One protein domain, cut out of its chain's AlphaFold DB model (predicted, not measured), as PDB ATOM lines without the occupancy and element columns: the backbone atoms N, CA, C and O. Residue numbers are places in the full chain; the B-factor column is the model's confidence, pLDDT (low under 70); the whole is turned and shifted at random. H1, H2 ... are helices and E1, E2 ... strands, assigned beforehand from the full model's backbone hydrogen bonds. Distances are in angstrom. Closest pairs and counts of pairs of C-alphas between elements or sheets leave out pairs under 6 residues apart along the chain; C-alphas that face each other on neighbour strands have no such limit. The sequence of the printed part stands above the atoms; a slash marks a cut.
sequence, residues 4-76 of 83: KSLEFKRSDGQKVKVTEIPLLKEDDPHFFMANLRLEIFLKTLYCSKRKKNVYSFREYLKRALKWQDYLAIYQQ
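This is residues 4 to 76 of the 83 residues of the protein "YpmP family protein" of Bacillus licheniformis (UniProt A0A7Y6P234). A small sheet of three strands has the long helix H1 laid over one face, along the inner strand E2; a short helical hairpin, H2 and H3, follows E3, with H2 beside the strands. The printed part has 73 residues, with E1, E2, H1, E3, H2 and H3 in that order. The sheet, in the order E1, E2, E3, is mixed, and the class is mixed, helices and strands. The whole is compact, with a radius of gyration of the C-alphas of 12.7 A, and spans 36 by 22 by 15 A.

Begin with E1, residues 4 to 9, and E2, residues 15 to 22, an antiparallel hairpin; find N 6 and O 18 at 2.8 A. Next, H1, residues 31 to 47, is on the sheet at a height of 9.8 A, making two layers, and runs along E2 at 14 degrees on the local plane. E3, residues 54 to 56, is parallel to E2, with N 55 and O 17 at 2.8 A; E2, H1 and E3 form a strand-helix-strand unit, two parallel neighbours with a helix between, its crossover left-handed. H2, residues 57 to 64, stands at the sheet's level and touches residues 37 to 41 of H1 alone, about perpendicular at 83 degrees; the closest C-alphas, of Leu 38 and Phe 57, are 7.4 A apart. H3, residues 67 to 74, forms a helical hairpin with H2; they only just touch, with 3 pairs of C-alphas within 8 A, the closest being Lys 62 and Tyr 70 at 5.9 A. Every O i to N i+4 pair is within hydrogen-bond range in H1 and H3, and 3 of 4 in H2.

Find C-alpha 4 at (91.612, 176.367, 153.561), where E1 begins; E2 measures 21.2 A. H1 runs 24.8 A from C-alpha 31 at (104.173, 182.158, 156.925). H3 ends at C-alpha 74, (95.300, 180.978, 165.154).

The C-alphas of Asp 12 and Gln 76, the two farthest apart, are 37.3 A apart. The printed part has no cut and no long link; residue 76 has a pLDDT under 70.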
ATOM      1  N   LYS A   4      91.751 177.254 154.718       96.62
ATOM      2  CA  LYS A   4      91.612 176.367 153.561       96.62
ATOM      3  C   LYS A   4      91.538 174.904 153.984       96.62
ATOM      4  O   LYS A   4      91.879 174.520 155.105       96.62
ATOM      5  N   SER A   5      91.082 174.083 153.045       97.81
ATOM      6  CA  SER A   5      91.179 172.629 153.114       97.81
ATOM      7  C   SER A   5      91.881 172.098 151.866       97.81
ATOM      8  O   SER A   5      91.790 172.707 150.802       97.81
ATOM      9  N   LEU A   6      92.543 170.954 151.997       97.88
ATOM     10  CA  LEU A   6      93.222 170.246 150.916       97.88
ATOM     11  C   LEU A   6      92.772 168.785 150.906       97.88
ATOM     12  O   LEU A   6      92.746 168.139 151.952       97.88
ATOM     13  N   GLU A   7      92.443 168.255 149.732       97.94
ATOM     14  CA  GLU A   7      92.114 166.841 149.541       97.94
ATOM     15  C   GLU A   7      93.126 166.190 148.596       97.94
ATOM     16  O   GLU A   7      93.456 166.750 147.555       97.94
ATOM     17  N   PHE A   8      93.619 165.004 148.952       97.25
ATOM     18  CA  PHE A   8      94.584 164.248 148.149       97.25
ATOM     19  C   PHE A   8      94.402 162.738 148.333       97.25
ATOM     20  O   PHE A   8      93.716 162.286 149.252       97.25
ATOM     21  N   LYS A   9      95.008 161.939 147.449       96.56
ATOM     22  CA  LYS A   9      95.109 160.483 147.619       96.56
ATOM     23  C   LYS A   9      96.467 160.128 148.215       96.56
ATOM     24  O   LYS A   9      97.492 160.638 147.767       96.56
ATOM     25  N   ARG A  10      96.464 159.262 149.222       94.50
ATOM     26  CA  ARG A  10      97.675 158.673 149.804       94.50
ATOM     27  C   ARG A  10      98.269 157.595 148.902       94.50
ATOM     28  O   ARG A  10      97.668 157.231 147.892       94.50
ATOM     29  N   SER A  11      99.425 157.060 149.294       93.12
ATOM     30  CA  SER A  11     100.094 155.966 148.579       93.12
ATOM     31  C   SER A  11      99.266 154.676 148.513       93.12
ATOM     32  O   SER A  11      99.384 153.929 147.550       93.12
ATOM     33  N   ASP A  12      98.388 154.437 149.490       93.31
ATOM     34  CA  ASP A  12      97.445 153.310 149.528       93.31
ATOM     35  C   ASP A  12      96.147 153.567 148.729       93.31
ATOM     36  O   ASP A  12      95.227 152.751 148.745       93.31
ATOM     37  N   GLY A  13      96.045 154.713 148.047       93.50
ATOM     38  CA  GLY A  13      94.859 155.123 147.297       93.50
ATOM     39  C   GLY A  13      93.738 155.725 148.153       93.50
ATOM     40  O   GLY A  13      92.752 156.214 147.590       93.50
ATOM     41  N   GLN A  14      93.872 155.763 149.486       95.56
ATOM     42  CA  GLN A  14      92.865 156.355 150.360       95.56
ATOM     43  C   GLN A  14      92.778 157.869 150.131       95.56
ATOM     44  O   GLN A  14      93.778 158.591 150.204       95.56
ATOM     45  N   LYS A  15      91.560 158.372 149.892       97.50
ATOM     46  CA  LYS A  15      91.292 159.814 149.840       97.50
ATOM     47  C   LYS A  15      91.353 160.398 151.249       97.50
ATOM     48  O   LYS A  15      90.654 159.926 152.146       97.50
ATOM     49  N   VAL A  16      92.159 161.436 151.423       98.06
ATOM     50  CA  VAL A  16      92.364 162.140 152.686       98.06
ATOM     51  C   VAL A  16      92.098 163.627 152.520       98.06
ATOM     52  O   VAL A  16      92.419 164.215 151.491       98.06
ATOM     53  N   LYS A  17      91.511 164.227 153.554       98.44
ATOM     54  CA  LYS A  17      91.237 165.653 153.679       98.44
ATOM     55  C   LYS A  17      92.001 166.235 154.860       98.44
ATOM     56  O   LYS A  17      91.936 165.698 155.965       98.44
ATOM     57  N   VAL A  18      92.671 167.355 154.636       98.56
ATOM     58  CA  VAL A  18      93.248 168.201 155.681       98.56
ATOM     59  C   VAL A  18      92.460 169.505 155.738       98.56
ATOM     60  O   VAL A  18      92.253 170.138 154.707       98.56
ATOM     61  N   THR A  19      91.996 169.888 156.923       98.38
ATOM     62  CA  THR A  19      91.169 171.075 157.178       98.38
ATOM     63  C   THR A  19      91.913 172.095 158.034       98.38
ATOM     64  O   THR A  19      92.934 171.778 158.648       98.38
ATOM     65  N   GLU A  20      91.368 173.310 158.117       97.19
ATOM     66  CA  GLU A  20      91.858 174.389 158.992       97.19
ATOM     67  C   GLU A  20      93.315 174.804 158.715       97.19
ATOM     68  O   GLU A  20      94.066 175.146 159.632       97.19
ATOM     69  N   ILE A  21      93.719 174.772 157.442       97.88
ATOM     70  CA  ILE A  21      95.021 175.279 156.997       97.88
ATOM     71  C   ILE A  21      94.948 176.814 156.975       97.88
ATOM     72  O   ILE A  21      94.111 177.343 156.239       97.88
ATOM     73  N   PRO A  22      95.771 177.539 157.750       95.81
ATOM     74  CA  PRO A  22      95.709 178.988 157.817       95.81
ATOM     75  C   PRO A  22      96.294 179.578 156.539       95.81
ATOM     76  O   PRO A  22      97.382 179.195 156.110       95.81
ATOM     77  N   LEU A  23      95.564 180.504 155.918       92.75
ATOM     78  CA  LEU A  23      96.109 181.307 154.835       92.75
ATOM     79  C   LEU A  23      96.766 182.547 155.438       92.75
ATOM     80  O   LEU A  23      96.101 183.550 155.694       92.75
ATOM     81  N   LEU A  24      98.070 182.443 155.669       92.50
ATOM     82  CA  LEU A  24      98.906 183.565 156.072       92.50
ATOM     83  C   LEU A  24      99.367 184.329 154.827       92.50
ATOM     84  O   LEU A  24      99.529 183.741 153.755       92.50
ATOM     85  N   LYS A  25      99.558 185.638 154.970       90.19
ATOM     86  CA  LYS A  25     100.198 186.451 153.933       90.19
ATOM     87  C   LYS A  25     101.708 186.205 153.953       90.19
ATOM     88  O   LYS A  25     102.244 185.811 154.983       90.19
ATOM     89  N   GLU A  26     102.387 186.432 152.835       88.75
ATOM     90  CA  GLU A  26     103.834 186.180 152.719       88.75
ATOM     91  C   GLU A  26     104.683 187.085 153.626       88.75
ATOM     92  O   GLU A  26     105.789 186.705 154.001       88.75
ATOM     93  N   ASP A  27     104.158 188.251 154.009       90.69
ATOM     94  CA  ASP A  27     104.761 189.188 154.960       90.69
ATOM     95  C   ASP A  27     104.506 188.821 156.434       90.69
ATOM     96  O   ASP A  27     105.087 189.437 157.327       90.69
ATOM     97  N   ASP A  28     103.678 187.805 156.719       91.62
ATOM     98  CA  ASP A  28     103.494 187.309 158.084       91.62
ATOM     99  C   ASP A  28     104.747 186.532 158.537       91.62
ATOM    100  O   ASP A  28     105.168 185.584 157.860       91.62
ATOM    101  N   PRO A  29     105.335 186.850 159.706       92.75
ATOM    102  CA  PRO A  29     106.545 186.185 160.191       92.75
ATOM    103  C   PRO A  29     106.381 184.670 160.405       92.75
ATOM    104  O   PRO A  29     107.370 183.936 160.435       92.75
ATOM    105  N   HIS A  30     105.148 184.169 160.522       94.69
ATOM    106  CA  HIS A  30     104.854 182.747 160.696       94.69
ATOM    107  C   HIS A  30     104.547 182.027 159.377       94.69
ATOM    108  O   HIS A  30     104.394 180.801 159.392       94.69
ATOM    109  N   PHE A  31     104.490 182.731 158.238       94.50
ATOM    110  CA  PHE A  31     104.173 182.158 156.925       94.50
ATOM    111  C   PHE A  31     105.065 180.960 156.590       94.50
ATOM    112  O   PHE A  31     104.580 179.861 156.305       94.50
ATOM    113  N   PHE A  32     106.384 181.144 156.697       95.25
ATOM    114  CA  PHE A  32     107.351 180.087 156.419       95.25
ATOM    115  C   PHE A  32     107.176 178.887 157.360       95.25
ATOM    116  O   PHE A  32     107.129 177.741 156.913       95.25
ATOM    117  N   MET A  33     107.021 179.148 158.662       95.62
ATOM    118  CA  MET A  33     106.840 178.104 159.672       95.62
ATOM    119  C   MET A  33     105.580 177.274 159.400       95.62
ATOM    120  O   MET A  33     105.634 176.043 159.424       95.62
ATOM    121  N   ALA A  34     104.451 177.926 159.113       95.81
ATOM    122  CA  ALA A  34     103.193 177.252 158.814       95.81
ATOM    123  C   ALA A  34     103.305 176.376 157.556       95.81
ATOM    124  O   ALA A  34     102.881 175.219 157.582       95.81
ATOM    125  N   ASN A  35     103.941 176.880 156.493       96.25
ATOM    126  CA  ASN A  35     104.146 176.128 155.253       96.25
ATOM    127  C   ASN A  35     105.068 174.919 155.443       96.25
ATOM    128  O   ASN A  35     104.712 173.809 155.041       96.25
ATOM    129  N   LEU A  36     106.199 175.089 156.133       97.38
ATOM    130  CA  LEU A  36     107.111 173.986 156.447       97.38
ATOM    131  C   LEU A  36     106.401 172.892 157.259       97.38
ATOM    132  O   LEU A  36     106.523 171.695 156.985       97.38
ATOM    133  N   ARG A  37     105.612 173.292 158.261       98.06
ATOM    134  CA  ARG A  37     104.835 172.360 159.086       98.06
ATOM    135  C   ARG A  37     103.751 171.645 158.288       98.06
ATOM    136  O   ARG A  37     103.517 170.464 158.557       98.06
ATOM    137  N   LEU A  38     103.119 172.325 157.333       98.19
ATOM    138  CA  LEU A  38     102.136 171.729 156.434       98.19
ATOM    139  C   LEU A  38     102.787 170.667 155.551       98.19
ATOM    140  O   LEU A  38     102.269 169.557 155.467       98.19
ATOM    141  N   GLU A  39     103.946 170.958 154.966       98.12
ATOM    142  CA  GLU A  39     104.682 170.003 154.139       98.12
ATOM    143  C   GLU A  39     105.047 168.732 154.923       98.12
ATOM    144  O   GLU A  39     104.764 167.614 154.479       98.12
ATOM    145  N   ILE A  40     105.607 168.893 156.128       98.38
ATOM    146  CA  ILE A  40     105.936 167.776 157.027       98.38
ATOM    147  C   ILE A  40     104.678 166.956 157.352       98.38
ATOM    148  O   ILE A  40     104.698 165.719 157.316       98.38
ATOM    149  N   PHE A  41     103.567 167.631 157.649       98.31
ATOM    150  CA  PHE A  41     102.310 166.972 157.983       98.31
ATOM    151  C   PHE A  41     101.747 166.169 156.808       98.31
ATOM    152  O   PHE A  41     101.398 165.000 156.977       98.31
ATOM    153  N   LEU A  42     101.719 166.752 155.608       97.94
ATOM    154  CA  LEU A  42     101.231 166.086 154.402       97.94
ATOM    155  C   LEU A  42     102.080 164.861 154.051       97.94
ATOM    156  O   LEU A  42     101.514 163.795 153.815       97.94
ATOM    157  N   LYS A  43     103.415 164.963 154.119       97.38
ATOM    158  CA  LYS A  43     104.328 163.817 153.937       97.38
ATOM    159  C   LYS A  43     104.044 162.697 154.943       97.38
ATOM    160  O   LYS A  43     103.952 161.528 154.573       97.38
ATOM    161  N   THR A  44     103.821 163.056 156.207       96.75
ATOM    162  CA  THR A  44     103.473 162.094 157.267       96.75
ATOM    163  C   THR A  44     102.147 161.386 156.986       96.75
ATOM    164  O   THR A  44     102.024 160.173 157.168       96.75
ATOM    165  N   LEU A  45     101.131 162.125 156.535       97.06
ATOM    166  CA  LEU A  45      99.828 161.554 156.201       97.06
ATOM    167  C   LEU A  45      99.895 160.663 154.962       97.06
ATOM    168  O   LEU A  45      99.297 159.583 154.976       97.06
ATOM    169  N   TYR A  46     100.645 161.085 153.943       96.56
ATOM    170  CA  TYR A  46     100.841 160.350 152.698       96.56
ATOM    171  C   TYR A  46     101.376 158.933 152.944       96.56
ATOM    172  O   TYR A  46     100.819 157.984 152.402       96.56
ATOM    173  N   CYS A  47     102.366 158.784 153.830       94.19
ATOM    174  CA  CYS A  47     102.987 157.493 154.161       94.19
ATOM    175  C   CYS A  47     102.304 156.718 155.304       94.19
ATOM    176  O   CYS A  47     102.704 155.598 155.626       94.19
ATOM    177  N   SER A  48     101.318 157.310 155.979       93.38
ATOM    178  CA  SER A  48     100.654 156.664 157.115       93.38
ATOM    179  C   SER A  48      99.805 155.461 156.656       93.38
ATOM    180  O   SER A  48      99.402 155.371 155.503       93.38
ATOM    181  N   LYS A  49      99.506 154.531 157.573       92.44
ATOM    182  CA  LYS A  49      98.587 153.386 157.356       92.44
ATOM    183  C   LYS A  49      97.290 153.505 158.164       92.44
ATOM    184  O   LYS A  49      96.527 152.555 158.310       92.44
ATOM    185  N   ARG A  50      97.059 154.670 158.782       92.56
ATOM    186  CA  ARG A  50      95.855 154.924 159.586       92.56
ATOM    187  C   ARG A  50      94.621 154.949 158.687       92.56
ATOM    188  O   ARG A  50      94.666 155.570 157.632       92.56
ATOM    189  N   LYS A  51      93.513 154.373 159.173       91.62
ATOM    190  CA  LYS A  51      92.199 154.391 158.501       91.62
ATOM    191  C   LYS A  51      91.528 155.770 158.497       91.62
ATOM    192  O   LYS A  51      90.620 156.000 157.705       91.62
ATOM    193  N   LYS A  52      91.945 156.674 159.391       95.44
ATOM    194  CA  LYS A  52      91.412 158.039 159.485       95.44
ATOM    195  C   LYS A  52      91.689 158.801 158.185       95.44
ATOM    196  O   LYS A  52      92.815 158.783 157.694       95.44
ATOM    197  N   ASN A  53      90.678 159.496 157.677       95.25
ATOM    198  CA  ASN A  53      90.707 160.178 156.382       95.25
ATOM    199  C   ASN A  53      90.483 161.698 156.461       95.25
ATOM    200  O   ASN A  53      90.670 162.375 155.460       95.25
ATOM    201  N   VAL A  54      90.122 162.256 157.619       98.00
ATOM    202  CA  VAL A  54      89.979 163.710 157.816       98.00
ATOM    203  C   VAL A  54      90.879 164.158 158.953       98.00
ATOM    204  O   VAL A  54      90.831 163.579 160.036       98.00
ATOM    205  N   TYR A  55      91.694 165.182 158.734       98.38
ATOM    206  CA  TYR A  55      92.677 165.672 159.695       98.38
ATOM    207  C   TYR A  55      92.606 167.192 159.821       98.38
ATOM    208  O   TYR A  55      92.488 167.882 158.820       98.38
ATOM    209  N   SER A  56      92.738 167.711 161.039       98.12
ATOM    210  CA  SER A  56      92.844 169.151 161.284       98.12
ATOM    211  C   SER A  56      94.315 169.549 161.358       98.12
ATOM    212  O   SER A  56      95.075 168.986 162.153       98.12
ATOM    213  N   PHE A  57      94.721 170.510 160.527       98.50
ATOM    214  CA  PHE A  57      96.059 171.089 160.605       98.50
ATOM    215  C   PHE A  57      96.232 171.933 161.872       98.50
ATOM    216  O   PHE A  57      97.296 171.896 162.486       98.50
ATOM    217  N   ARG A  58      95.159 172.585 162.338       97.50
ATOM    218  CA  ARG A  58      95.129 173.319 163.608       97.50
ATOM    219  C   ARG A  58      95.458 172.420 164.795       97.50
ATOM    220  O   ARG A  58      96.344 172.741 165.582       97.50
ATOM    221  N   GLU A  59      94.808 171.261 164.889       98.00
ATOM    222  CA  GLU A  59      95.078 170.281 165.949       98.00
ATOM    223  C   GLU A  59      96.494 169.701 165.879       98.00
ATOM    224  O   GLU A  59      97.091 169.387 166.911       98.00
ATOM    225  N   TYR A  60      97.048 169.556 164.675       98.31
ATOM    226  CA  TYR A  60      98.446 169.173 164.505       98.31
ATOM    227  C   TYR A  60      99.391 170.270 165.015       98.31
ATOM    228  O   TYR A  60     100.258 169.982 165.840       98.31
ATOM    229  N   LEU A  61      99.200 171.524 164.592       97.75
ATOM    230  CA  LEU A  61     100.041 172.649 165.008       97.75
ATOM    231  C   LEU A  61      99.979 172.899 166.515       97.75
ATOM    232  O   LEU A  61     101.021 173.122 167.122       97.75
ATOM    233  N   LYS A  62      98.803 172.750 167.136       97.00
ATOM    234  CA  LYS A  62      98.629 172.844 168.594       97.00
ATOM    235  C   LYS A  62      99.548 171.896 169.372       97.00
ATOM    236  O   LYS A  62      99.927 172.196 170.497       97.00
ATOM    237  N   ARG A  63      99.893 170.744 168.784       97.00
ATOM    238  CA  ARG A  63     100.800 169.743 169.373       97.00
ATOM    239  C   ARG A  63     102.250 169.929 168.930       97.00
ATOM    240  O   ARG A  63     103.156 169.536 169.654       97.00
ATOM    241  N   ALA A  64     102.462 170.440 167.719       96.12
ATOM    242  CA  ALA A  64     103.773 170.505 167.077       96.12
ATOM    243  C   ALA A  64     104.553 171.797 167.374       96.12
ATOM    244  O   ALA A  64     105.774 171.817 167.204       96.12
ATOM    245  N   LEU A  65     103.860 172.870 167.759       96.25
ATOM    246  CA  LEU A  65     104.432 174.189 168.023       96.25
ATOM    247  C   LEU A  65     104.478 174.506 169.518       96.25
ATOM    248  O   LEU A  65     103.748 173.920 170.318       96.25
ATOM    249  N   LYS A  66     105.304 175.493 169.886       96.06
ATOM    250  CA  LYS A  66     105.164 176.147 171.188       96.06
ATOM    251  C   LYS A  66     103.827 176.883 171.218       96.06
ATOM    252  O   LYS A  66     103.336 177.355 170.195       96.06
ATOM    253  N   TRP A  67     103.261 177.011 172.414       94.19
ATOM    254  CA  TRP A  67     101.951 177.634 172.592       94.19
ATOM    255  C   TRP A  67     101.876 179.047 171.996       94.19
ATOM    256  O   TRP A  67     100.926 179.344 171.283       94.19
ATOM    257  N   GLN A  68     102.903 179.877 172.209       93.94
ATOM    258  CA  GLN A  68     102.967 181.246 171.680       93.94
ATOM    259  C   GLN A  68     102.903 181.288 170.145       93.94
ATOM    260  O   GLN A  68     102.094 182.033 169.599       93.94
ATOM    261  N   ASP A  69     103.674 180.438 169.459       94.06
ATOM    262  CA  ASP A  69     103.662 180.353 167.991       94.06
ATOM    263  C   ASP A  69     102.297 179.876 167.471       94.06
ATOM    264  O   ASP A  69     101.779 180.373 166.475       94.06
ATOM    265  N   TYR A  70     101.680 178.909 168.163       95.69
ATOM    266  CA  TYR A  70     100.341 178.436 167.817       95.69
ATOM    267  C   TYR A  70      99.291 179.550 167.951       95.69
ATOM    268  O   TYR A  70      98.450 179.706 167.061       95.69
ATOM    269  N   LEU A  71      99.343 180.333 169.033       93.56
ATOM    270  CA  LEU A  71      98.439 181.465 169.225       93.56
ATOM    271  C   LEU A  71      98.666 182.555 168.178       93.56
ATOM    272  O   LEU A  71      97.696 183.064 167.623       93.56
ATOM    273  N   ALA A  72      99.917 182.867 167.850       92.25
ATOM    274  CA  ALA A  72     100.230 183.875 166.842       92.25
ATOM    275  C   ALA A  72      99.642 183.533 165.460       92.25
ATOM    276  O   ALA A  72      99.261 184.433 164.722       92.25
ATOM    277  N   ILE A  73      99.495 182.241 165.143       92.94
ATOM    278  CA  ILE A  73      98.874 181.777 163.895       92.94
ATOM    279  C   ILE A  73      97.337 181.755 163.982       92.94
ATOM    280  O   ILE A  73      96.670 182.131 163.025       92.94
ATOM    281  N   TYR A  74      96.745 181.283 165.090       91.56
ATOM    282  CA  TYR A  74      95.300 180.978 165.154       91.56
ATOM    283  C   TYR A  74      94.445 181.912 166.022       91.56
ATOM    284  O   TYR A  74      93.221 181.793 165.983       91.56
ATOM    285  N   GLN A  75      95.042 182.807 166.809       82.06
ATOM    286  CA  GLN A  75      94.343 183.725 167.723       82.06
ATOM    287  C   GLN A  75      94.440 185.207 167.322       82.06
ATOM    288  O   GLN A  75      94.000 186.066 168.084       82.06
ATOM    289  N   GLN A  76      94.918 185.532 166.113       65.88
ATOM    290  CA  GLN A  76      94.985 186.920 165.619       65.88
ATOM    291  C   GLN A  76      93.638 187.685 165.657       65.88
ATOM    292  O   GLN A  76      93.652 188.911 165.649       65.88
TER     293      GLN A  76